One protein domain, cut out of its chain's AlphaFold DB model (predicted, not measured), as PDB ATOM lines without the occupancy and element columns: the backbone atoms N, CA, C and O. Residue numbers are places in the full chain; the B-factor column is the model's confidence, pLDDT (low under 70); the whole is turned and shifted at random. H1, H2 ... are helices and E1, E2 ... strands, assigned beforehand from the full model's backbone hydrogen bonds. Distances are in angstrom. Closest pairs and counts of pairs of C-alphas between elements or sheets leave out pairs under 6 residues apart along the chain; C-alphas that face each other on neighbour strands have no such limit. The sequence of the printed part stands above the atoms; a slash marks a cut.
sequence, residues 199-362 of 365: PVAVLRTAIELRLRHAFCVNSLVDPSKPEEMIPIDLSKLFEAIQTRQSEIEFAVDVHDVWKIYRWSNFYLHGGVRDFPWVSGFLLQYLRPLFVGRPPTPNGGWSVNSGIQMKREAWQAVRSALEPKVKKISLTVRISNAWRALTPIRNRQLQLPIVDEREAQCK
ATOM      1  N   PRO A 199     -28.634  18.475 172.186       91.56
ATOM      2  CA  PRO A 199     -27.741  19.488 172.744       91.56
ATOM      3  C   PRO A 199     -28.373  20.871 172.947       91.56
ATOM      4  O   PRO A 199     -27.883  21.625 173.779       91.56
ATOM      5  N   VAL A 200     -29.466  21.219 172.255       93.75
ATOM      6  CA  VAL A 200     -30.158  22.509 172.443       93.75
ATOM      7  C   VAL A 200     -30.688  22.660 173.872       93.75
ATOM      8  O   VAL A 200     -30.518  23.712 174.490       93.75
ATOM      9  N   ALA A 201     -31.287  21.600 174.423       92.19
ATOM     10  CA  ALA A 201     -31.771  21.595 175.802       92.19
ATOM     11  C   ALA A 201     -30.610  21.645 176.809       92.19
ATOM     12  O   ALA A 201     -30.672  22.379 177.792       92.19
ATOM     13  N   VAL A 202     -29.525  20.918 176.529       93.75
ATOM     14  CA  VAL A 202     -28.327  20.892 177.381       93.75
ATOM     15  C   VAL A 202     -27.641  22.262 177.414       93.75
ATOM     16  O   VAL A 202     -27.291  22.746 178.489       93.75
ATOM     17  N   LEU A 203     -27.509  22.926 176.262       94.88
ATOM     18  CA  LEU A 203     -26.963  24.282 176.159       94.88
ATOM     19  C   LEU A 203     -27.788  25.292 176.955       94.88
ATOM     20  O   LEU A 203     -27.209  26.140 177.634       94.88
ATOM     21  N   ARG A 204     -29.124  25.190 176.925       94.06
ATOM     22  CA  ARG A 204     -29.981  26.028 177.772       94.06
ATOM     23  C   ARG A 204     -29.627  25.850 179.241       94.06
ATOM     24  O   ARG A 204     -29.331  26.841 179.902       94.06
ATOM     25  N   THR A 205     -29.638  24.609 179.727       93.69
ATOM     26  CA  THR A 205     -29.333  24.288 181.128       93.69
ATOM     27  C   THR A 205     -27.959  24.817 181.526       93.69
ATOM     28  O   THR A 205     -27.821  25.420 182.587       93.69
ATOM     29  N   ALA A 206     -26.961  24.675 180.650       95.19
ATOM     30  CA  ALA A 206     -25.633  25.225 180.879       95.19
ATOM     31  C   ALA A 206     -25.676  26.753 181.065       95.19
ATOM     32  O   ALA A 206     -25.120  27.258 182.039       95.19
ATOM     33  N   ILE A 207     -26.376  27.495 180.194       95.81
ATOM     34  CA  ILE A 207     -26.527  28.958 180.319       95.81
ATOM     35  C   ILE A 207     -27.219  29.325 181.635       95.81
ATOM     36  O   ILE A 207     -26.749  30.227 182.330       95.81
ATOM     37  N   GLU A 208     -28.307  28.630 181.996       94.69
ATOM     38  CA  GLU A 208     -29.031  28.913 183.239       94.69
ATOM     39  C   GLU A 208     -28.114  28.749 184.454       94.69
ATOM     40  O   GLU A 208     -28.007  29.660 185.272       94.69
ATOM     41  N   LEU A 209     -27.412  27.615 184.547       93.94
ATOM     42  CA  LEU A 209     -26.495  27.332 185.648       93.94
ATOM     43  C   LEU A 209     -25.346  28.338 185.685       93.94
ATOM     44  O   LEU A 209     -25.044  28.883 186.743       93.94
ATOM     45  N   ARG A 210     -24.739  28.648 184.535       95.38
ATOM     46  CA  ARG A 210     -23.617  29.589 184.455       95.38
ATOM     47  C   ARG A 210     -23.982  30.964 185.001       95.38
ATOM     48  O   ARG A 210     -23.217  31.526 185.781       95.38
ATOM     49  N   LEU A 211     -25.143  31.493 184.613       95.44
ATOM     50  CA  LEU A 211     -25.617  32.788 185.095       95.44
ATOM     51  C   LEU A 211     -26.022  32.714 186.569       95.44
ATOM     52  O   LEU A 211     -25.588  33.545 187.363       95.44
ATOM     53  N   ARG A 212     -26.788  31.697 186.976       94.19
ATOM     54  CA  ARG A 212     -27.210  31.545 188.377       94.19
ATOM     55  C   ARG A 212     -26.031  31.421 189.329       94.19
ATOM     56  O   ARG A 212     -26.050  32.071 190.368       94.19
ATOM     57  N   HIS A 213     -25.009  30.645 188.975       94.31
ATOM     58  CA  HIS A 213     -23.812  30.483 189.796       94.31
ATOM     59  C   HIS A 213     -22.908  31.717 189.788       94.31
ATOM     60  O   HIS A 213     -22.236  31.973 190.781       94.31
ATOM     61  N   ALA A 214     -22.893  32.516 188.717       94.88
ATOM     62  CA  ALA A 214     -22.167  33.786 188.721       94.88
ATOM     63  C   ALA A 214     -22.772  34.795 189.714       94.88
ATOM     64  O   ALA A 214     -22.035  35.533 190.359       94.88
ATOM     65  N   PHE A 215     -24.099  34.799 189.877       94.56
ATOM     66  CA  PHE A 215     -24.804  35.727 190.773       94.56
ATOM     67  C   PHE A 215     -25.258  35.104 192.103       94.56
ATOM     68  O   PHE A 215     -25.791  35.808 192.954       94.56
ATOM     69  N   CYS A 216     -25.054  33.801 192.297       92.25
ATOM     70  CA  CYS A 216     -25.547  33.023 193.437       92.25
ATOM     71  C   CYS A 216     -27.071  33.134 193.667       92.25
ATOM     72  O   CYS A 216     -27.533  33.346 194.788       92.25
ATOM     73  N   VAL A 217     -27.870  32.986 192.601       90.19
ATOM     74  CA  VAL A 217     -29.340  33.195 192.613       90.19
ATOM     75  C   VAL A 217     -30.133  31.985 192.104       90.19
ATOM     76  O   VAL A 217     -30.907  32.045 191.144       90.19
ATOM     77  N   ASN A 218     -29.941  30.844 192.761       85.06
ATOM     78  CA  ASN A 218     -30.613  29.600 192.381       85.06
ATOM     79  C   ASN A 218     -32.124  29.644 192.663       85.06
ATOM     80  O   ASN A 218     -32.937  29.329 191.790       85.06
ATOM     81  N   SER A 219     -32.503  30.075 193.862       85.50
ATOM     82  CA  SER A 219     -33.878  30.037 194.353       85.50
ATOM     83  C   SER A 219     -34.139  31.133 195.385       85.50
ATOM     84  O   SER A 219     -33.216  31.691 195.978       85.50
ATOM     85  N   LEU A 220     -35.416  31.444 195.582       85.00
ATOM     86  CA  LEU A 220     -35.916  32.129 196.765       85.00
ATOM     87  C   LEU A 220     -36.270  31.085 197.823       85.00
ATOM     88  O   LEU A 220     -36.813  30.030 197.491       85.00
ATOM     89  N   VAL A 221     -36.014  31.410 199.083       83.50
ATOM     90  CA  VAL A 221     -36.356  30.579 200.239       83.50
ATOM     91  C   VAL A 221     -37.362  31.304 201.123       83.50
ATOM     92  O   VAL A 221     -37.315  32.528 201.270       83.50
ATOM     93  N   ASP A 222     -38.294  30.554 201.703       80.62
ATOM     94  CA  ASP A 222     -39.096  31.032 202.827       80.62
ATOM     95  C   ASP A 222     -38.287  30.780 204.110       80.62
ATOM     96  O   ASP A 222     -38.010  29.620 204.416       80.62
ATOM     97  N   PRO A 223     -37.914  31.806 204.897       74.81
ATOM     98  CA  PRO A 223     -37.187  31.608 206.151       74.81
ATOM     99  C   PRO A 223     -37.910  30.678 207.135       74.81
ATOM    100  O   PRO A 223     -37.276  30.046 207.972       74.81
ATOM    101  N   SER A 224     -39.242  30.574 207.038       76.88
ATOM    102  CA  SER A 224     -40.040  29.660 207.861       76.88
ATOM    103  C   SER A 224     -40.055  28.216 207.351       76.88
ATOM    104  O   SER A 224     -40.515  27.327 208.069       76.88
ATOM    105  N   LYS A 225     -39.580  27.985 206.121       77.50
ATOM    106  CA  LYS A 225     -39.485  26.685 205.450       77.50
ATOM    107  C   LYS A 225     -38.274  26.661 204.501       77.50
ATOM    108  O   LYS A 225     -38.456  26.693 203.285       77.50
ATOM    109  N   PRO A 226     -37.046  26.602 205.037       71.19
ATOM    110  CA  PRO A 226     -35.824  26.690 204.233       71.19
ATOM    111  C   PRO A 226     -35.686  25.566 203.190       71.19
ATOM    112  O   PRO A 226     -35.029  25.759 202.172       71.19
ATOM    113  N   GLU A 227     -36.362  24.432 203.403       76.50
ATOM    114  CA  GLU A 227     -36.443  23.308 202.458       76.50
ATOM    115  C   GLU A 227     -37.255  23.646 201.182       76.50
ATOM    116  O   GLU A 227     -37.070  23.033 200.131       76.50
ATOM    117  N   GLU A 228     -38.182  24.616 201.248       79.19
ATOM    118  CA  GLU A 228     -39.009  25.035 200.108       79.19
ATOM    119  C   GLU A 228     -38.237  26.051 199.244       79.19
ATOM    120  O   GLU A 228     -38.313  27.265 199.443       79.19
ATOM    121  N   MET A 229     -37.505  25.545 198.248       77.94
ATOM    122  CA  MET A 229     -36.828  26.370 197.246       77.94
ATOM    123  C   MET A 229     -37.763  26.720 196.086       77.94
ATOM    124  O   MET A 229     -38.281  25.841 195.398       77.94
ATOM    125  N   ILE A 230     -37.931  28.013 195.812       82.75
ATOM    126  CA  ILE A 230     -38.702  28.515 194.669       82.75
ATOM    127  C   ILE A 230     -37.723  29.007 193.597       82.75
ATOM    128  O   ILE A 230     -37.057  30.021 193.817       82.75
ATOM    129  N   PRO A 231     -37.610  28.339 192.434       82.44
ATOM    130  CA  PRO A 231     -36.695  28.757 191.379       82.44
ATOM    131  C   PRO A 231     -36.966  30.191 190.914       82.44
ATOM    132  O   PRO A 231     -38.107  30.585 190.670       82.44
ATOM    133  N   ILE A 232     -35.898  30.972 190.757       85.00
ATOM    134  CA  ILE A 232     -35.992  32.322 190.190       85.00
ATOM    135  C   ILE A 232     -36.083  32.198 188.671       85.00
ATOM    136  O   ILE A 232     -35.261  31.513 188.070       85.00
ATOM    137  N   ASP A 233     -37.046  32.859 188.032       85.69
ATOM    138  CA  ASP A 233     -37.110  32.921 186.568       85.69
ATOM    139  C   ASP A 233     -35.844  33.593 186.012       85.69
ATOM    140  O   ASP A 233     -35.480  34.692 186.439       85.69
ATOM    141  N   LEU A 234     -35.176  32.945 185.054       88.31
ATOM    142  CA  LEU A 234     -33.961  33.483 184.445       88.31
ATOM    143  C   LEU A 234     -34.219  34.817 183.728       88.31
ATOM    144  O   LEU A 234     -33.327  35.658 183.667       88.31
ATOM    145  N   SER A 235     -35.441  35.053 183.249       87.50
ATOM    146  CA  SER A 235     -35.852  36.330 182.654       87.50
ATOM    147  C   SER A 235     -35.685  37.488 183.644       87.50
ATOM    148  O   SER A 235     -35.163  38.534 183.272       87.50
ATOM    149  N   LYS A 236     -36.015  37.274 184.927       90.62
ATOM    150  CA  LYS A 236     -35.808  38.278 185.984       90.62
ATOM    151  C   LYS A 236     -34.328  38.535 186.241       90.62
ATOM    152  O   LYS A 236     -33.940  39.671 186.495       90.62
ATOM    153  N   LEU A 237     -33.496  37.493 186.172       93.31
ATOM    154  CA  LEU A 237     -32.048  37.655 186.281       93.31
ATOM    155  C   LEU A 237     -31.499  38.468 185.101       93.31
ATOM    156  O   LEU A 237     -30.715  39.382 185.323       93.31
ATOM    157  N   PHE A 238     -31.941  38.202 183.869       93.06
ATOM    158  CA  PHE A 238     -31.561  39.020 182.713       93.06
ATOM    159  C   PHE A 238     -31.976  40.487 182.878       93.06
ATOM    160  O   PHE A 238     -31.152  41.368 182.642       93.06
ATOM    161  N   GLU A 239     -33.201  40.755 183.338       93.19
ATOM    162  CA  GLU A 239     -33.671  42.117 183.635       93.19
ATOM    163  C   GLU A 239     -32.789  42.804 184.689       93.19
ATOM    164  O   GLU A 239     -32.366  43.943 184.497       93.19
ATOM    165  N   ALA A 240     -32.451  42.103 185.776       94.06
ATOM    166  CA  ALA A 240     -31.577  42.624 186.822       94.06
ATOM    167  C   ALA A 240     -30.166  42.934 186.292       94.06
ATOM    168  O   ALA A 240     -29.651  44.029 186.525       94.06
ATOM    169  N   ILE A 241     -29.569  42.019 185.518       94.88
ATOM    170  CA  ILE A 241     -28.266  42.215 184.862       94.88
ATOM    171  C   ILE A 241     -28.301  43.436 183.941       94.88
ATOM    172  O   ILE A 241     -27.371  44.240 183.961       94.88
ATOM    173  N   GLN A 242     -29.373  43.612 183.166       92.94
ATOM    174  CA  GLN A 242     -29.497  44.710 182.208       92.94
ATOM    175  C   GLN A 242     -29.397  46.087 182.884       92.94
ATOM    176  O   GLN A 242     -28.799  47.003 182.320       92.94
ATOM    177  N   THR A 243     -29.892  46.231 184.121       91.94
ATOM    178  CA  THR A 243     -29.786  47.494 184.883       91.94
ATOM    179  C   THR A 243     -28.354  47.881 185.260       91.94
ATOM    180  O   THR A 243     -28.093  49.045 185.552       91.94
ATOM    181  N   ARG A 244     -27.426  46.916 185.250       92.94
ATOM    182  CA  ARG A 244     -26.012  47.074 185.626       92.94
ATOM    183  C   ARG A 244     -25.060  46.598 184.530       92.94
ATOM    184  O   ARG A 244     -23.884  46.372 184.792       92.94
ATOM    185  N   GLN A 245     -25.541  46.456 183.294       91.25
ATOM    186  CA  GLN A 245     -24.785  45.828 182.209       91.25
ATOM    187  C   GLN A 245     -23.442  46.520 181.936       91.25
ATOM    188  O   GLN A 245     -22.460  45.841 181.666       91.25
ATOM    189  N   SER A 246     -23.371  47.850 182.042       93.19
ATOM    190  CA  SER A 246     -22.123  48.607 181.849       93.19
ATOM    191  C   SER A 246     -21.044  48.305 182.893       93.19
ATOM    192  O   SER A 246     -19.883  48.638 182.684       93.19
ATOM    193  N   GLU A 247     -21.421  47.707 184.023       95.06
ATOM    194  CA  GLU A 247     -20.531  47.353 185.132       95.06
ATOM    195  C   GLU A 247     -20.152  45.858 185.123       95.06
ATOM    196  O   GLU A 247     -19.420  45.397 186.003       95.06
ATOM    197  N   ILE A 248     -20.659  45.097 184.145       95.44
ATOM    198  CA  ILE A 248     -20.485  43.648 184.035       95.44
ATOM    199  C   ILE A 248     -19.887  43.312 182.669       95.44
ATOM    200  O   ILE A 248     -20.491  43.514 181.617       95.44
ATOM    201  N   GLU A 249     -18.702  42.722 182.687       94.75
ATOM    202  CA  GLU A 249     -17.984  42.303 181.500       94.75
ATOM    203  C   GLU A 249     -18.216  40.812 181.218       94.75
ATOM    204  O   GLU A 249     -17.665  39.927 181.880       94.75
ATOM    205  N   PHE A 250     -19.011  40.516 180.195       95.00
ATOM    206  CA  PHE A 250     -19.183  39.153 179.700       95.00
ATOM    207  C   PHE A 250     -18.154  38.841 178.607       95.00
ATOM    208  O   PHE A 250     -17.849  39.680 177.766       95.00
ATOM    209  N   ALA A 251     -17.605  37.623 178.599       94.56
ATOM    210  CA  ALA A 251     -16.717  37.152 177.526       94.56
ATOM    211  C   ALA A 251     -17.441  36.936 176.183       94.56
ATOM    212  O   ALA A 251     -16.798  36.831 175.143       94.56
ATOM    213  N   VAL A 252     -18.772  36.870 176.222       95.31
ATOM    214  CA  VAL A 252     -19.678  36.823 175.073       95.31
ATOM    215  C   VAL A 252     -20.760  37.863 175.323       95.31
ATOM    216  O   VAL A 252     -21.224  37.970 176.455       95.31
ATOM    217  N   ASP A 253     -21.170  38.622 174.308       94.94
ATOM    218  CA  ASP A 253     -22.196  39.658 174.469       94.94
ATOM    219  C   ASP A 253     -23.450  39.087 175.159       94.94
ATOM    220  O   ASP A 253     -24.043  38.103 174.706       94.94
ATOM    221  N   VAL A 254     -23.856  39.699 176.277       94.50
ATOM    222  CA  VAL A 254     -24.984  39.232 177.094       94.50
ATOM    223  C   VAL A 254     -26.298  39.213 176.312       94.50
ATOM    224  O   VAL A 254     -27.146  38.354 176.561       94.50
ATOM    225  N   HIS A 255     -26.459  40.101 175.326       94.38
ATOM    226  CA  HIS A 255     -27.616  40.086 174.439       94.38
ATOM    227  C   HIS A 255     -27.649  38.800 173.602       94.38
ATOM    228  O   HIS A 255     -28.711  38.203 173.411       94.38
ATOM    229  N   ASP A 256     -26.491  38.338 173.137       97.19
ATOM    230  CA  ASP A 256     -26.386  37.120 172.337       97.19
ATOM    231  C   ASP A 256     -26.604  35.877 173.213       97.19
ATOM    232  O   ASP A 256     -27.333  34.969 172.809       97.19
ATOM    233  N   VAL A 257     -26.116  35.882 174.462       96.62
ATOM    234  CA  VAL A 257     -26.445  34.853 175.471       96.62
ATOM    235  C   VAL A 257     -27.956  34.781 175.711       96.62
ATOM    236  O   VAL A 257     -28.544  33.696 175.670       96.62
ATOM    237  N   TRP A 258     -28.615  35.927 175.906       94.62
ATOM    238  CA  TRP A 258     -30.066  35.986 176.093       94.62
ATOM    239  C   TRP A 258     -30.828  35.506 174.854       94.62
ATOM    240  O   TRP A 258     -31.820  34.780 174.959       94.62
ATOM    241  N   LYS A 259     -30.351  35.850 173.656       94.62
ATOM    242  CA  LYS A 259     -30.946  35.391 172.401       94.62
ATOM    243  C   LYS A 259     -30.860  33.870 172.253       94.62
ATOM    244  O   LYS A 259     -31.866  33.246 171.915       94.62
ATOM    245  N   ILE A 260     -29.707  33.271 172.554       96.38
ATOM    246  CA  ILE A 260     -29.515  31.812 172.526       96.38
ATOM    247  C   ILE A 260     -30.413  31.130 173.565       96.38
ATOM    248  O   ILE A 260     -31.070  30.129 173.263       96.38
ATOM    249  N   TYR A 261     -30.525  31.713 174.761       94.75
ATOM    250  CA  TYR A 261     -31.470  31.257 175.777       94.75
ATOM    251  C   TYR A 261     -32.911  31.225 175.243       94.75
ATOM    252  O   TYR A 261     -33.587  30.198 175.309       94.75
ATOM    253  N   ARG A 262     -33.380  32.313 174.622       92.19
ATOM    254  CA  ARG A 262     -34.740  32.373 174.064       92.19
ATOM    255  C   ARG A 262     -34.950  31.433 172.873       92.19
ATOM    256  O   ARG A 262     -36.030  30.863 172.746       92.19
ATOM    257  N   TRP A 263     -33.940  31.243 172.026       93.56
ATOM    258  CA  TRP A 263     -33.975  30.274 170.925       93.56
ATOM    259  C   TRP A 263     -34.150  28.843 171.448       93.56
ATOM    260  O   TRP A 263     -35.068  28.136 171.032       93.56
ATOM    261  N   SER A 264     -33.354  28.440 172.440       93.56
ATOM    262  CA  SER A 264     -33.470  27.105 173.049       93.56
ATOM    263  C   SER A 264     -34.806  26.889 173.774       93.56
ATOM    264  O   SER A 264     -35.330  25.773 173.799       93.56
ATOM    265  N   ASN A 265     -35.422  27.953 174.301       89.19
ATOM    266  CA  ASN A 265     -36.771  27.904 174.864       89.19
ATOM    267  C   ASN A 265     -37.830  27.532 173.809       89.19
ATOM    268  O   ASN A 265     -38.770  26.791 174.101       89.19
ATOM    269  N   PHE A 266     -37.659  28.003 172.570       83.44
ATOM    270  CA  PHE A 266     -38.553  27.679 171.459       83.44
ATOM    271  C   PHE A 266     -38.441  26.209 171.032       83.44
ATOM    272  O   PHE A 266     -39.460  25.572 170.751       83.44
ATOM    273  N   TYR A 267     -37.229  25.645 171.065       86.69
ATOM    274  CA  TYR A 267     -37.018  24.205 170.908       86.69
ATOM    275  C   TYR A 267     -37.684  23.414 172.041       86.69
ATOM    276  O   TYR A 267     -38.442  22.493 171.766       86.69
ATOM    277  N   LEU A 268     -37.483  23.793 173.306       85.69
ATOM    278  CA  LEU A 268     -37.998  23.024 174.448       85.69
ATOM    279  C   LEU A 268     -39.526  22.993 174.547       85.69
ATOM    280  O   LEU A 268     -40.091  21.946 174.842       85.69
ATOM    281  N   HIS A 269     -40.203  24.113 174.294       83.88
ATOM    282  CA  HIS A 269     -41.667  24.163 174.393       83.88
ATOM    283  C   HIS A 269     -42.376  23.841 173.081       83.88
ATOM    284  O   HIS A 269     -43.520  23.396 173.089       83.88
ATOM    285  N   GLY A 270     -41.725  24.088 171.944       79.12
ATOM    286  CA  GLY A 270     -42.306  23.839 170.631       79.12
ATOM    287  C   GLY A 270     -41.854  22.531 169.987       79.12
ATOM    288  O   GLY A 270     -42.454  22.117 169.001       79.12
ATOM    289  N   GLY A 271     -40.769  21.912 170.443       81.00
ATOM    290  CA  GLY A 271     -40.086  20.862 169.686       81.00
ATOM    291  C   GLY A 271     -39.680  21.330 168.284       81.00
ATOM    292  O   GLY A 271     -39.658  20.522 167.367       81.00
ATOM    293  N   VAL A 272     -39.478  22.635 168.054       84.50
ATOM    294  CA  VAL A 272     -39.163  23.155 166.713       84.50
ATOM    295  C   VAL A 272     -37.684  22.957 166.432       84.50
ATOM    296  O   VAL A 272     -36.843  23.486 167.153       84.50
ATOM    297  N   ARG A 273     -37.382  22.225 165.359       84.31
ATOM    298  CA  ARG A 273     -36.013  21.985 164.909       84.31
ATOM    299  C   ARG A 273     -35.488  23.165 164.113       84.31
ATOM    300  O   ARG A 273     -36.164  23.654 163.206       84.31
ATOM    301  N   ASP A 274     -34.260  23.553 164.421       86.44
ATOM    302  CA  ASP A 274     -33.447  24.390 163.544       86.44
ATOM    303  C   ASP A 274     -32.588  23.500 162.628       86.44
ATOM    304  O   ASP A 274     -32.882  22.317 162.438       86.44
ATOM    305  N   PHE A 275     -31.564  24.043 161.983       91.31
ATOM    306  CA  PHE A 275     -30.544  23.234 161.328       91.31
ATOM    307  C   PHE A 275     -29.582  22.615 162.363       91.31
ATOM    308  O   PHE A 275     -29.285  23.242 163.383       91.31
ATOM    309  N   PRO A 276     -29.075  21.387 162.144       91.12
ATOM    310  CA  PRO A 276     -28.343  20.645 163.175       91.12
ATOM    311  C   PRO A 276     -26.959  21.219 163.509       91.12
ATOM    312  O   PRO A 276     -26.447  20.955 164.590       91.12
ATOM    313  N   TRP A 277     -26.358  22.021 162.627       95.44
ATOM    314  CA  TRP A 277     -25.076  22.692 162.886       95.44
ATOM    315  C   TRP A 277     -25.191  23.876 163.854       95.44
ATOM    316  O   TRP A 277     -24.185  24.304 164.419       95.44
ATOM    317  N   VAL A 278     -26.400  24.411 164.072       96.00
ATOM    318  CA  VAL A 278     -26.610  25.602 164.908       96.00
ATOM    319  C   VAL A 278     -26.169  25.340 166.347       96.00
ATOM    320  O   VAL A 278     -25.423  26.133 166.911       96.00
ATOM    321  N   SER A 279     -26.563  24.213 166.945       94.75
ATOM    322  CA  SER A 279     -26.202  23.883 168.333       94.75
ATOM    323  C   SER A 279     -24.687  23.769 168.518       94.75
ATOM    324  O   SER A 279     -24.132  24.319 169.469       94.75
ATOM    325  N   GLY A 280     -24.004  23.115 167.580       95.75
ATOM    326  CA  GLY A 280     -22.558  22.960 167.616       95.75
ATOM    327  C   GLY A 280     -21.805  24.277 167.391       95.75
ATOM    328  O   GLY A 280     -20.823  24.544 168.087       95.75
ATOM    329  N   PHE A 281     -22.294  25.148 166.501       97.94
ATOM    330  CA  PHE A 281     -21.782  26.515 166.348       97.94
ATOM    331  C   PHE A 281     -21.926  27.325 167.643       97.94
ATOM    332  O   PHE A 281     -20.952  27.894 168.139       97.94
ATOM    333  N   LEU A 282     -23.123  27.329 168.235       97.81
ATOM    334  CA  LEU A 282     -23.406  28.070 169.465       97.81
ATOM    335  C   LEU A 282     -22.593  27.562 170.658       97.81
ATOM    336  O   LEU A 282     -22.190  28.366 171.494       97.81
ATOM    337  N   LEU A 283     -22.302  26.260 170.721       96.75
ATOM    338  CA  LEU A 283     -21.416  25.690 171.736       96.75
ATOM    339  C   LEU A 283     -20.018  26.327 171.690       96.75
ATOM    340  O   LEU A 283     -19.476  26.677 172.737       96.75
ATOM    341  N   GLN A 284     -19.436  26.504 170.499       96.31
ATOM    342  CA  GLN A 284     -18.121  27.148 170.377       96.31
ATOM    343  C   GLN A 284     -18.196  28.653 170.595       96.31
ATOM    344  O   GLN A 284     -17.343  29.199 171.289       96.31
ATOM    345  N   TYR A 285     -19.235  29.307 170.075       97.56
ATOM    346  CA  TYR A 285     -19.455  30.733 170.296       97.56
ATOM    347  C   TYR A 285     -19.565  31.070 171.791       97.56
ATOM    348  O   TYR A 285     -18.982  32.041 172.265       97.56
ATOM    349  N   LEU A 286     -20.253  30.222 172.561       97.38
ATOM    350  CA  LEU A 286     -20.399  30.376 174.006       97.38
ATOM    351  C   LEU A 286     -19.189  29.891 174.807       97.38
ATOM    352  O   LEU A 286     -19.120  30.152 176.007       97.38
ATOM    353  N   ARG A 287     -18.223  29.200 174.195       95.44
ATOM    354  CA  ARG A 287     -17.101  28.580 174.910       95.44
ATOM    355  C   ARG A 287     -16.388  29.549 175.866       95.44
ATOM    356  O   ARG A 287     -16.235  29.163 177.025       95.44
ATOM    357  N   PRO A 288     -16.041  30.800 175.491       94.88
ATOM    358  CA  PRO A 288     -15.385  31.742 176.407       94.88
ATOM    359  C   PRO A 288     -16.203  32.085 177.663       94.88
ATOM    360  O   PRO A 288     -15.635  32.413 178.704       94.88
ATOM    361  N   LEU A 289     -17.535  31.995 177.593       95.44
ATOM    362  CA  LEU A 289     -18.411  32.197 178.747       95.44
ATOM    363  C   LEU A 289     -18.254  31.066 179.774       95.44
ATOM    364  O   LEU A 289     -18.319  31.326 180.977       95.44
ATOM    365  N   PHE A 290     -18.051  29.832 179.302       94.50
ATOM    366  CA  PHE A 290     -18.041  28.612 180.114       94.50
ATOM    367  C   PHE A 290     -16.657  28.161 180.559       94.50
ATOM    368  O   PHE A 290     -16.526  27.657 181.665       94.50
ATOM    369  N   VAL A 291     -15.636  28.316 179.716       91.00
ATOM    370  CA  VAL A 291     -14.261  27.892 180.037       91.00
ATOM    371  C   VAL A 291     -13.365  29.072 180.403       91.00
ATOM    372  O   VAL A 291     -12.169  28.902 180.593       91.00
ATOM    373  N   GLY A 292     -13.929  30.273 180.505       88.56
ATOM    374  CA  GLY A 292     -13.163  31.488 180.723       88.56
ATOM    375  C   GLY A 292     -12.477  32.005 179.461       88.56
ATOM    376  O   GLY A 292     -12.478  31.384 178.395       88.56
ATOM    377  N   ARG A 293     -11.894  33.194 179.592       86.44
ATOM    378  CA  ARG A 293     -11.164  33.863 178.518       86.44
ATOM    379  C   ARG A 293      -9.808  33.196 178.282       86.44
ATOM    380  O   ARG A 293      -9.246  32.610 179.214       86.44
ATOM    381  N   PRO A 294      -9.249  33.320 177.067       78.19
ATOM    382  CA  PRO A 294      -7.857  32.967 176.831       78.19
ATOM    383  C   PRO A 294      -6.947  33.677 177.848       78.19
ATOM    384  O   PRO A 294      -7.209  34.840 178.179       78.19
ATOM    385  N   PRO A 295      -5.902  33.004 178.360       73.31
ATOM    386  CA  PRO A 295      -4.962  33.632 179.277       73.31
ATOM    387  C   PRO A 295      -4.294  34.832 178.597       73.31
ATOM    388  O   PRO A 295      -3.855  34.757 177.449       73.31
ATOM    389  N   THR A 296      -4.230  35.959 179.301       69.38
ATOM    390  CA  THR A 296      -3.423  37.109 178.878       69.38
ATOM    391  C   THR A 296      -1.943  36.822 179.146       69.38
ATOM    392  O   THR A 296      -1.663  36.102 180.102       69.38
ATOM    393  N   PRO A 297      -0.985  37.439 178.425       69.44
ATOM    394  CA  PRO A 297       0.452  37.208 178.635       69.44
ATOM    395  C   PRO A 297       0.918  37.340 180.096       69.44
ATOM    396  O   PRO A 297       1.828  36.639 180.519       69.44
ATOM    397  N   ASN A 298       0.244  38.191 180.879       65.50
ATOM    398  CA  ASN A 298       0.568  38.474 182.280       65.50
ATOM    399  C   ASN A 298      -0.463  37.902 183.278       65.50
ATOM    400  O   ASN A 298      -0.510  38.345 184.424       65.50
ATOM    401  N   GLY A 299      -1.344  36.983 182.862       65.38
ATOM    402  CA  GLY A 299      -2.466  36.525 183.689       65.38
ATOM    403  C   GLY A 299      -2.759  35.031 183.565       65.38
ATOM    404  O   GLY A 299      -2.665  34.450 182.489       65.38
ATOM    405  N   GLY A 300      -3.147  34.415 184.683       70.56
ATOM    406  CA  GLY A 300      -3.554  33.010 184.726       70.56
ATOM    407  C   GLY A 300      -4.910  32.752 184.061       70.56
ATOM    408  O   GLY A 300      -5.755  33.644 183.950       70.56
ATOM    409  N   TRP A 301      -5.131  31.505 183.642       80.44
ATOM    410  CA  TRP A 301      -6.427  31.038 183.153       80.44
ATOM    411  C   TRP A 301      -7.387  30.777 184.323       80.44
ATOM    412  O   TRP A 301      -6.991  30.256 185.365       80.44
ATOM    413  N   SER A 302      -8.661  31.137 184.157       83.62
ATOM    414  CA  SER A 302      -9.707  30.856 185.144       83.62
ATOM    415  C   SER A 302     -11.055  30.689 184.463       83.62
ATOM    416  O   SER A 302     -11.482  31.577 183.722       83.62
ATOM    417  N   VAL A 303     -11.771  29.615 184.797       84.12
ATOM    418  CA  VAL A 303     -13.168  29.380 184.385       84.12
ATOM    419  C   VAL A 303     -14.071  30.570 184.737       84.12
ATOM    420  O   VAL A 303     -14.934  30.970 183.956       84.12
ATOM    421  N   ASN A 304     -13.812  31.221 185.875       90.31
ATOM    422  CA  ASN A 304     -14.609  32.346 186.361       90.31
ATOM    423  C   ASN A 304     -14.404  33.633 185.546       90.31
ATOM    424  O   ASN A 304     -15.231  34.534 185.621       90.31
ATOM    425  N   SER A 305     -13.355  33.721 184.719       90.12
ATOM    426  CA  SER A 305     -13.058  34.911 183.901       90.12
ATOM    427  C   SER A 305     -14.048  35.159 182.753       90.12
ATOM    428  O   SER A 305     -13.980  36.206 182.105       90.12
ATOM    429  N   GLY A 306     -14.970  34.220 182.505       92.62
ATOM    430  CA  GLY A 306     -16.037  34.367 181.514       92.62
ATOM    431  C   GLY A 306     -17.053  35.465 181.861       92.62
ATOM    432  O   GLY A 306     -17.692  36.006 180.962       92.62
ATOM    433  N   ILE A 307     -17.185  35.807 183.148       95.62
ATOM    434  CA  ILE A 307     -18.024  36.902 183.650       95.62
ATOM    435  C   ILE A 307     -17.208  37.655 184.701       95.62
ATOM    436  O   ILE A 307     -16.767  37.057 185.684       95.62
ATOM    437  N   GLN A 308     -17.000  38.952 184.500       94.69
ATOM    438  CA  GLN A 308     -16.231  39.797 185.412       94.69
ATOM    439  C   GLN A 308     -17.066  41.004 185.813       94.69
ATOM    440  O   GLN A 308     -17.774  41.559 184.983       94.69
ATOM    441  N   MET A 309     -17.028  41.403 187.078       95.31
ATOM    442  CA  MET A 309     -17.790  42.563 187.549       95.31
ATOM    443  C   MET A 309     -17.228  43.093 188.858       95.31
ATOM    444  O   MET A 309     -16.493  42.395 189.555       95.31
ATOM    445  N   LYS A 310     -17.599  44.318 189.218       94.31
ATOM    446  CA  LYS A 310     -17.346  44.838 190.564       94.31
ATOM    447  C   LYS A 310     -18.289  44.195 191.585       94.31
ATOM    448  O   LYS A 310     -19.388  43.761 191.227       94.31
ATOM    449  N   ARG A 311     -17.887  44.152 192.860       94.38
ATOM    450  CA  ARG A 311     -18.731  43.599 193.940       94.38
ATOM    451  C   ARG A 311     -20.050  44.353 194.058       94.38
ATOM    452  O   ARG A 311     -21.095  43.734 194.217       94.38
ATOM    453  N   GLU A 312     -20.018  45.668 193.882       94.06
ATOM    454  CA  GLU A 312     -21.194  46.532 193.962       94.06
ATOM    455  C   GLU A 312     -22.223  46.178 192.879       94.06
ATOM    456  O   GLU A 312     -23.420  46.110 193.158       94.06
ATOM    457  N   ALA A 313     -21.763  45.888 191.657       95.12
ATOM    458  CA  ALA A 313     -22.629  45.470 190.559       95.12
ATOM    459  C   ALA A 313     -23.276  44.109 190.848       95.12
ATOM    460  O   ALA A 313     -24.480  43.936 190.649       95.12
ATOM    461  N   TRP A 314     -22.500  43.160 191.379       96.00
ATOM    462  CA  TRP A 314     -23.003  41.848 191.786       96.00
ATOM    463  C   TRP A 314     -24.066  41.952 192.887       96.00
ATOM    464  O   TRP A 314     -25.153  41.385 192.754       96.00
ATOM    465  N   GLN A 315     -23.788  42.728 193.940       94.12
ATOM    466  CA  GLN A 315     -24.725  42.971 195.039       94.12
ATOM    467  C   GLN A 315     -26.000  43.649 194.524       94.12
ATOM    468  O   GLN A 315     -27.100  43.208 194.846       94.12
ATOM    469  N   ALA A 316     -25.874  44.652 193.649       94.19
ATOM    470  CA  ALA A 316     -27.016  45.339 193.058       94.19
ATOM    471  C   ALA A 316     -27.911  44.409 192.220       94.19
ATOM    472  O   ALA A 316     -29.137  44.496 192.325       94.19
ATOM    473  N   VAL A 317     -27.328  43.502 191.425       94.56
ATOM    474  CA  VAL A 317     -28.099  42.496 190.669       94.56
ATOM    475  C   VAL A 317     -28.853  41.566 191.618       94.56
ATOM    476  O   VAL A 317     -30.036  41.302 191.400       94.56
ATOM    477  N   ARG A 318     -28.212  41.108 192.700       93.38
ATOM    478  CA  ARG A 318     -28.872  40.276 193.715       93.38
ATOM    479  C   ARG A 318     -30.016  41.016 194.402       93.38
ATOM    480  O   ARG A 318     -31.131  40.505 194.429       93.38
ATOM    481  N   SER A 319     -29.784  42.234 194.885       90.75
ATOM    482  CA  SER A 319     -30.813  43.039 195.554       90.75
ATOM    483  C   SER A 319     -32.006  43.352 194.646       90.75
ATOM    484  O   SER A 319     -33.134  43.448 195.121       90.75
ATOM    485  N   ALA A 320     -31.803  43.469 193.329       91.00
ATOM    486  CA  ALA A 320     -32.903  43.655 192.380       91.00
ATOM    487  C   ALA A 320     -33.845  42.436 192.293       91.00
ATOM    488  O   ALA A 320     -35.012  42.591 191.925       91.00
ATOM    489  N   LEU A 321     -33.357  41.242 192.644       89.62
ATOM    490  CA  LEU A 321     -34.124  39.994 192.661       89.62
ATOM    491  C   LEU A 321     -34.817  39.727 194.001       89.62
ATOM    492  O   LEU A 321     -35.672  38.839 194.076       89.62
ATOM    493  N   GLU A 322     -34.493  40.493 195.044       84.44
ATOM    494  CA  GLU A 322     -35.160  40.372 196.333       84.44
ATOM    495  C   GLU A 322     -36.630  40.816 196.236       84.44
ATOM    496  O   GLU A 322     -36.947  41.875 195.675       84.44
ATOM    497  N   PRO A 323     -37.574  40.033 196.784       78.00
ATOM    498  CA  PRO A 323     -38.981  40.400 196.783       78.00
ATOM    499  C   PRO A 323     -39.207  41.720 197.524       78.00
ATOM    500  O   PRO A 323     -39.034  41.817 198.738       78.00
ATOM    501  N   LYS A 324     -39.665  42.753 196.806       66.31
ATOM    502  CA  LYS A 324     -40.063  44.018 197.436       66.31
ATOM    503  C   LYS A 324     -41.234  43.755 198.382       66.31
ATOM    504  O   LYS A 324     -42.322  43.379 197.939       66.31
ATOM    505  N   VAL A 325     -41.035  43.994 199.680       56.50
ATOM    506  CA  VAL A 325     -42.109  43.935 200.681       56.50
ATOM    507  C   VAL A 325     -43.163  44.981 200.308       56.50
ATOM    508  O   VAL A 325     -42.983  46.178 200.535       56.50
ATOM    509  N   LYS A 326     -44.282  44.553 199.709       46.91
ATOM    510  CA  LYS A 326     -45.423  45.444 199.475       46.91
ATOM    511  C   LYS A 326     -45.986  45.853 200.837       46.91
ATOM    512  O   LYS A 326     -46.608  45.039 201.516       46.91
ATOM    513  N   LYS A 327     -45.804  47.120 201.228       41.31
ATOM    514  CA  LYS A 327     -46.601  47.733 202.300       41.31
ATOM    515  C   LYS A 327     -48.065  47.677 201.864       41.31
ATOM    516  O   LYS A 327     -48.478  48.386 200.952       41.31
ATOM    517  N   ILE A 328     -48.831  46.783 202.477       51.03
ATOM    518  CA  ILE A 328     -50.269  46.659 202.244       51.03
ATOM    519  C   ILE A 328     -50.925  47.957 202.741       51.03
ATOM    520  O   ILE A 328     -50.757  48.316 203.907       51.03
ATOM    521  N   SER A 329     -51.641  48.678 201.869       47.94
ATOM    522  CA  SER A 329     -52.364  49.896 202.255       47.94
ATOM    523  C   SER A 329     -53.486  49.577 203.252       47.94
ATOM    524  O   SER A 329     -54.045  48.476 203.255       47.94
ATOM    525  N   LEU A 330     -53.849  50.551 204.092       51.28
ATOM    526  CA  LEU A 330     -54.912  50.414 205.099       51.28
ATOM    527  C   LEU A 330     -56.248  49.957 204.476       51.28
ATOM    528  O   LEU A 330     -56.959  49.137 205.047       51.28
ATOM    529  N   THR A 331     -56.539  50.407 203.255       53.16
ATOM    530  CA  THR A 331     -57.723  50.026 202.472       53.16
ATOM    531  C   THR A 331     -57.730  48.551 202.056       53.16
ATOM    532  O   THR A 331     -58.769  47.902 202.143       53.16
ATOM    533  N   VAL A 332     -56.573  47.981 201.698       54.25
ATOM    534  CA  VAL A 332     -56.430  46.549 201.374       54.25
ATOM    535  C   VAL A 332     -56.463  45.679 202.640       54.25
ATOM    536  O   VAL A 332     -56.885  44.526 202.590       54.25
ATOM    537  N   ARG A 333     -56.063  46.215 203.802       51.62
ATOM    538  CA  ARG A 333     -56.236  45.547 205.106       51.62
ATOM    539  C   ARG A 333     -57.710  45.397 205.488       51.62
ATOM    540  O   ARG A 333     -58.094  44.329 205.950       51.62
ATOM    541  N   ILE A 334     -58.523  46.429 205.255       57.56
ATOM    542  CA  ILE A 334     -59.958  46.408 205.573       57.56
ATOM    543  C   ILE A 334     -60.711  45.482 204.606       57.56
ATOM    544  O   ILE A 334     -61.509  44.660 205.049       57.56
ATOM    545  N   SER A 335     -60.399  45.515 203.303       52.81
ATOM    546  CA  SER A 335     -61.043  44.624 202.321       52.81
ATOM    547  C   SER A 335     -60.655  43.147 202.484       52.81
ATOM    548  O   SER A 335     -61.388  42.264 202.052       52.81
ATOM    549  N   ASN A 336     -59.506  42.862 203.107       52.12
ATOM    550  CA  ASN A 336     -59.034  41.505 203.390       52.12
ATOM    551  C   ASN A 336     -59.366  41.021 204.811       52.12
ATOM    552  O   ASN A 336     -58.949  39.920 205.164       52.12
ATOM    553  N   ALA A 337     -60.132  41.770 205.613       53.22
ATOM    554  CA  ALA A 337     -60.567  41.324 206.941       53.22
ATOM    555  C   ALA A 337     -61.347  39.993 206.883       53.22
ATOM    556  O   ALA A 337     -61.182  39.140 207.749       53.22
ATOM    557  N   TRP A 338     -62.092  39.752 205.799       48.38
ATOM    558  CA  TRP A 338     -62.747  38.465 205.527       48.38
ATOM    559  C   TRP A 338     -61.777  37.337 205.129       48.38
ATOM    560  O   TRP A 338     -62.042  36.172 205.402       48.38
ATOM    561  N   ARG A 339     -60.616  37.660 204.539       43.81
ATOM    562  CA  ARG A 339     -59.533  36.691 204.272       43.81
ATOM    563  C   ARG A 339     -58.651  36.431 205.494       43.81
ATOM    564  O   ARG A 339     -57.916  35.452 205.485       43.81
ATOM    565  N   ALA A 340     -58.728  37.257 206.541       44.38
ATOM    566  CA  ALA A 340     -57.968  37.095 207.782       44.38
ATOM    567  C   ALA A 340     -58.436  35.907 208.651       44.38
ATOM    568  O   ALA A 340     -57.730  35.530 209.582       44.38
ATOM    569  N   LEU A 341     -59.579  35.286 208.327       45.50
ATOM    570  CA  LEU A 341     -60.021  34.013 208.918       45.50
ATOM    571  C   LEU A 341     -59.348  32.783 208.278       45.50
ATOM    572  O   LEU A 341     -59.456  31.675 208.795       45.50
ATOM    573  N   THR A 342     -58.603  32.977 207.187       43.03
ATOM    574  CA  THR A 342     -57.662  31.992 206.639       43.03
ATOM    575  C   THR A 342     -56.241  32.517 206.838       43.03
ATOM    576  O   THR A 342     -55.970  33.658 206.463       43.03
ATOM    577  N   PRO A 343     -55.302  31.745 207.409       37.06
ATOM    578  CA  PRO A 343     -53.954  32.232 207.665       37.06
ATOM    579  C   PRO A 343     -53.194  32.365 206.340       37.06
ATOM    580  O   PRO A 343     -52.461  31.472 205.921       37.06
ATOM    581  N   ILE A 344     -53.336  33.507 205.670       44.22
ATOM    582  CA  ILE A 344     -52.397  33.930 204.636       44.22
ATOM    583  C   ILE A 344     -51.138  34.368 205.389       44.22
ATOM    584  O   ILE A 344     -50.976  35.534 205.746       44.22
ATOM    585  N   ARG A 345     -50.250  33.411 205.689       46.25
ATOM    586  CA  ARG A 345     -48.872  33.732 206.075       46.25
ATOM    587  C   ARG A 345     -48.306  34.589 204.946       46.25
ATOM    588  O   ARG A 345     -48.152  34.101 203.828       46.25
ATOM    589  N   ASN A 346     -48.014  35.858 205.226       48.91
ATOM    590  CA  ASN A 346     -47.163  36.678 204.372       48.91
ATOM    591  C   ASN A 346     -45.802  35.974 204.287       48.91
ATOM    592  O   ASN A 346     -44.947  36.192 205.142       48.91
ATOM    593  N   ARG A 347     -45.625  35.078 203.310       56.31
ATOM    594  CA  ARG A 347     -44.347  34.412 203.060       56.31
ATOM    595  C   ARG A 347     -43.375  35.483 202.579       56.31
ATOM    596  O   ARG A 347     -43.452  35.929 201.434       56.31
ATOM    597  N   GLN A 348     -42.516  35.962 203.474       68.62
ATOM    598  CA  GLN A 348     -41.401  36.824 203.101       68.62
ATOM    599  C   GLN A 348     -40.339  35.943 202.462       68.62
ATOM    600  O   GLN A 348     -39.467  35.419 203.140       68.62
ATOM    601  N   LEU A 349     -40.460  35.744 201.155       78.50
ATOM    602  CA  LEU A 349     -39.426  35.091 200.370       78.50
ATOM    603  C   LEU A 349     -38.166  35.963 200.363       78.50
ATOM    604  O   LEU A 349     -38.262  37.185 200.239       78.50
ATOM    605  N   GLN A 350     -37.004  35.337 200.490       81.75
ATOM    606  CA  GLN A 350     -35.706  36.006 200.501       81.75
ATOM    607  C   GLN A 350     -34.711  35.217 199.650       81.75
ATOM    608  O   GLN A 350     -34.906  34.027 199.394       81.75
ATOM    609  N   LEU A 351     -33.651  35.878 199.186       83.38
ATOM    610  CA  LEU A 351     -32.499  35.161 198.648       83.38
ATOM    611  C   LEU A 351     -31.753  34.468 199.798       83.38
ATOM    612  O   LEU A 351     -31.707  35.013 200.902       83.38
ATOM    613  N   PRO A 352     -31.146  33.296 199.562       81.06
ATOM    614  CA  PRO A 352     -30.289  32.675 200.560       81.06
ATOM    615  C   PRO A 352     -29.084  33.575 200.875       81.06
ATOM    616  O   PRO A 352     -28.583  34.309 200.013       81.06
ATOM    617  N   ILE A 353     -28.598  33.490 202.113       80.75
ATOM    618  CA  ILE A 353     -27.294  34.045 202.492       80.75
ATOM    619  C   ILE A 353     -26.235  33.215 201.762       80.75
ATOM    620  O   ILE A 353     -26.271  31.990 201.827       80.75
ATOM    621  N   VAL A 354     -25.325  33.871 201.041       84.12
ATOM    622  CA  VAL A 354     -24.296  33.189 200.241       84.12
ATOM    623  C   VAL A 354     -22.952  33.875 200.443       84.12
ATOM    624  O   VAL A 354     -22.903  35.107 200.451       84.12
ATOM    625  N   ASP A 355     -21.885  33.084 200.567       85.06
ATOM    626  CA  ASP A 355     -20.506  33.572 200.533       85.06
ATOM    627  C   ASP A 355     -20.166  34.052 199.111       85.06
ATOM    628  O   ASP A 355     -20.297  33.316 198.135       85.06
ATOM    629  N   GLU A 356     -19.706  35.298 198.978       86.19
ATOM    630  CA  GLU A 356     -19.304  35.869 197.687       86.19
ATOM    631  C   GLU A 356     -18.203  35.040 197.002       86.19
ATOM    632  O   GLU A 356     -18.083  35.071 195.781       86.19
ATOM    633  N   ARG A 357     -17.410  34.269 197.760       86.25
ATOM    634  CA  ARG A 357     -16.380  33.365 197.218       86.25
ATOM    635  C   ARG A 357     -16.956  32.210 196.398       86.25
ATOM    636  O   ARG A 357     -16.234  31.645 195.581       86.25
ATOM    637  N   GLU A 358     -18.229  31.875 196.590       89.25
ATOM    638  CA  GLU A 358     -18.927  30.847 195.812       89.25
ATOM    639  C   GLU A 358     -19.377  31.355 194.435       89.25
ATOM    640  O   GLU A 358     -19.712  30.554 193.557       89.25
ATOM    641  N   ALA A 359     -19.366  32.677 194.220       92.69
ATOM    642  CA  ALA A 359     -19.741  33.264 192.945       92.69
ATOM    643  C   ALA A 359     -18.767  32.816 191.849       92.69
ATOM    644  O   ALA A 359     -17.564  33.081 191.895       92.69
ATOM    645  N   GLN A 360     -19.294  32.177 190.804       94.12
ATOM    646  CA  GLN A 360     -18.499  31.732 189.657       94.12
ATOM    647  C   GLN A 360     -18.185  32.892 188.690       94.12
ATOM    648  O   GLN A 360     -18.314  32.774 187.470       94.12
ATOM    649  N   CYS A 361     -17.775  34.040 189.214       93.19
ATOM    650  CA  CYS A 361     -17.338  35.205 188.451       93.19
ATOM    651  C   CYS A 361     -15.997  35.713 188.977       93.19
ATOM    652  O   CYS A 361     -15.564  35.370 190.077       93.19
ATOM    653  N   LYS A 362     -15.314  36.537 188.184       93.19
ATOM    654  CA  LYS A 362     -14.121  37.248 188.643       93.19
ATOM    655  C   LYS A 362     -14.520  38.628 189.155       93.19
ATOM    656  O   LYS A 362     -14.990  39.456 188.377       93.19
TER     657      LYS A 362
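What this domain is: This is residues 199 to 362 of the 365 residues of an uncharacterized protein of Xanthomonas vasicola (UniProt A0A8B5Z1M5). What shape meets the eye first? A loose body of helices is built round H1, with H3 and H4 packed on its first part and H2 and H7, packed on each other, toward its other end; from this body a long arm, residues 326 to 344 with H8, sticks far out. What is it made of? The printed part has 164 residues, with eight named helices and four named strands in the order H1 E1 E2 H2 E3 H3 H4 H5 H6 E4 H7 H8; the class is mostly helix, helices holding 78 and strands 17 of the 95 residues in named elements, and the strands make two small antiparallel sheets, E1 - E2 and E3 - E4. How compact is it? It is loose, with a radius of gyration of the C-alphas of 19.6 A, and spans 64 by 42 by 29 A.

Where its parts are: Where does the first half run? H1, residues 199 to 215, begins at C-alpha (-27.741, 19.488, 172.744) and is 24.4 A long. E1 is residues 219 to 222, E2 225 to 231, 14.5 A long, H2 234 to 242, E3 248 to 250, and H3 254 to 270, 24.1 A long. What follows? H4 is residues 277 to 285, H5 287 to 291, H6 303 to 306, E4 307 to 309, and H7 311 to 321, 15.9 A long. H8, residues 330 to 335, ends at C-alpha (-61.043, 44.624, 202.321).

How they stand to each other: What touches the hub, H1? With residues 200 to 207 alone it touches H3, opposite ways at a steep tilt of 45 degrees, the closest C-alphas, of Val 200 and Ser 264, 5.7 A apart. With residues 199 to 203 alone it touches H4, the same way at a shallow tilt of 24 degrees, C-alphas 200 and 279 being closest at 5.9 A. With residue 215 alone it only just touches H7, with 3 pairs of C-alphas within 8 A, the closest those of Phe 215 and Trp 314, 6.5 A. Which other helices touch? H2 touches H7, closest at C-alphas 240 and 317, 5.2 A, and H5 touches H6, closest at C-alphas 289 and 306, 4.2 A. How do the backbones pair? In the hairpin E1 and E2, N 220 and O 230 are 2.8 A apart, within hydrogen-bond range, as are N 249 and O 308 of E3 and E4, at 2.7 A. Every O i to N i+4 pair is within range in H1, H2, H3, H4, H5 and H8, and 6 of 7 in H7; H6 is too short for one.

The domain as a whole: How far does it reach? The C-alphas of Pro 297 and Trp 338, the two farthest apart, are 68.7 A apart; residues 326 to 344 stand free. Is it whole? The printed part has no cut, and the link from H5 to H6 is long. Where is confidence low? The pLDDT is under 70 at residues 296 to 299 and 324 to 348.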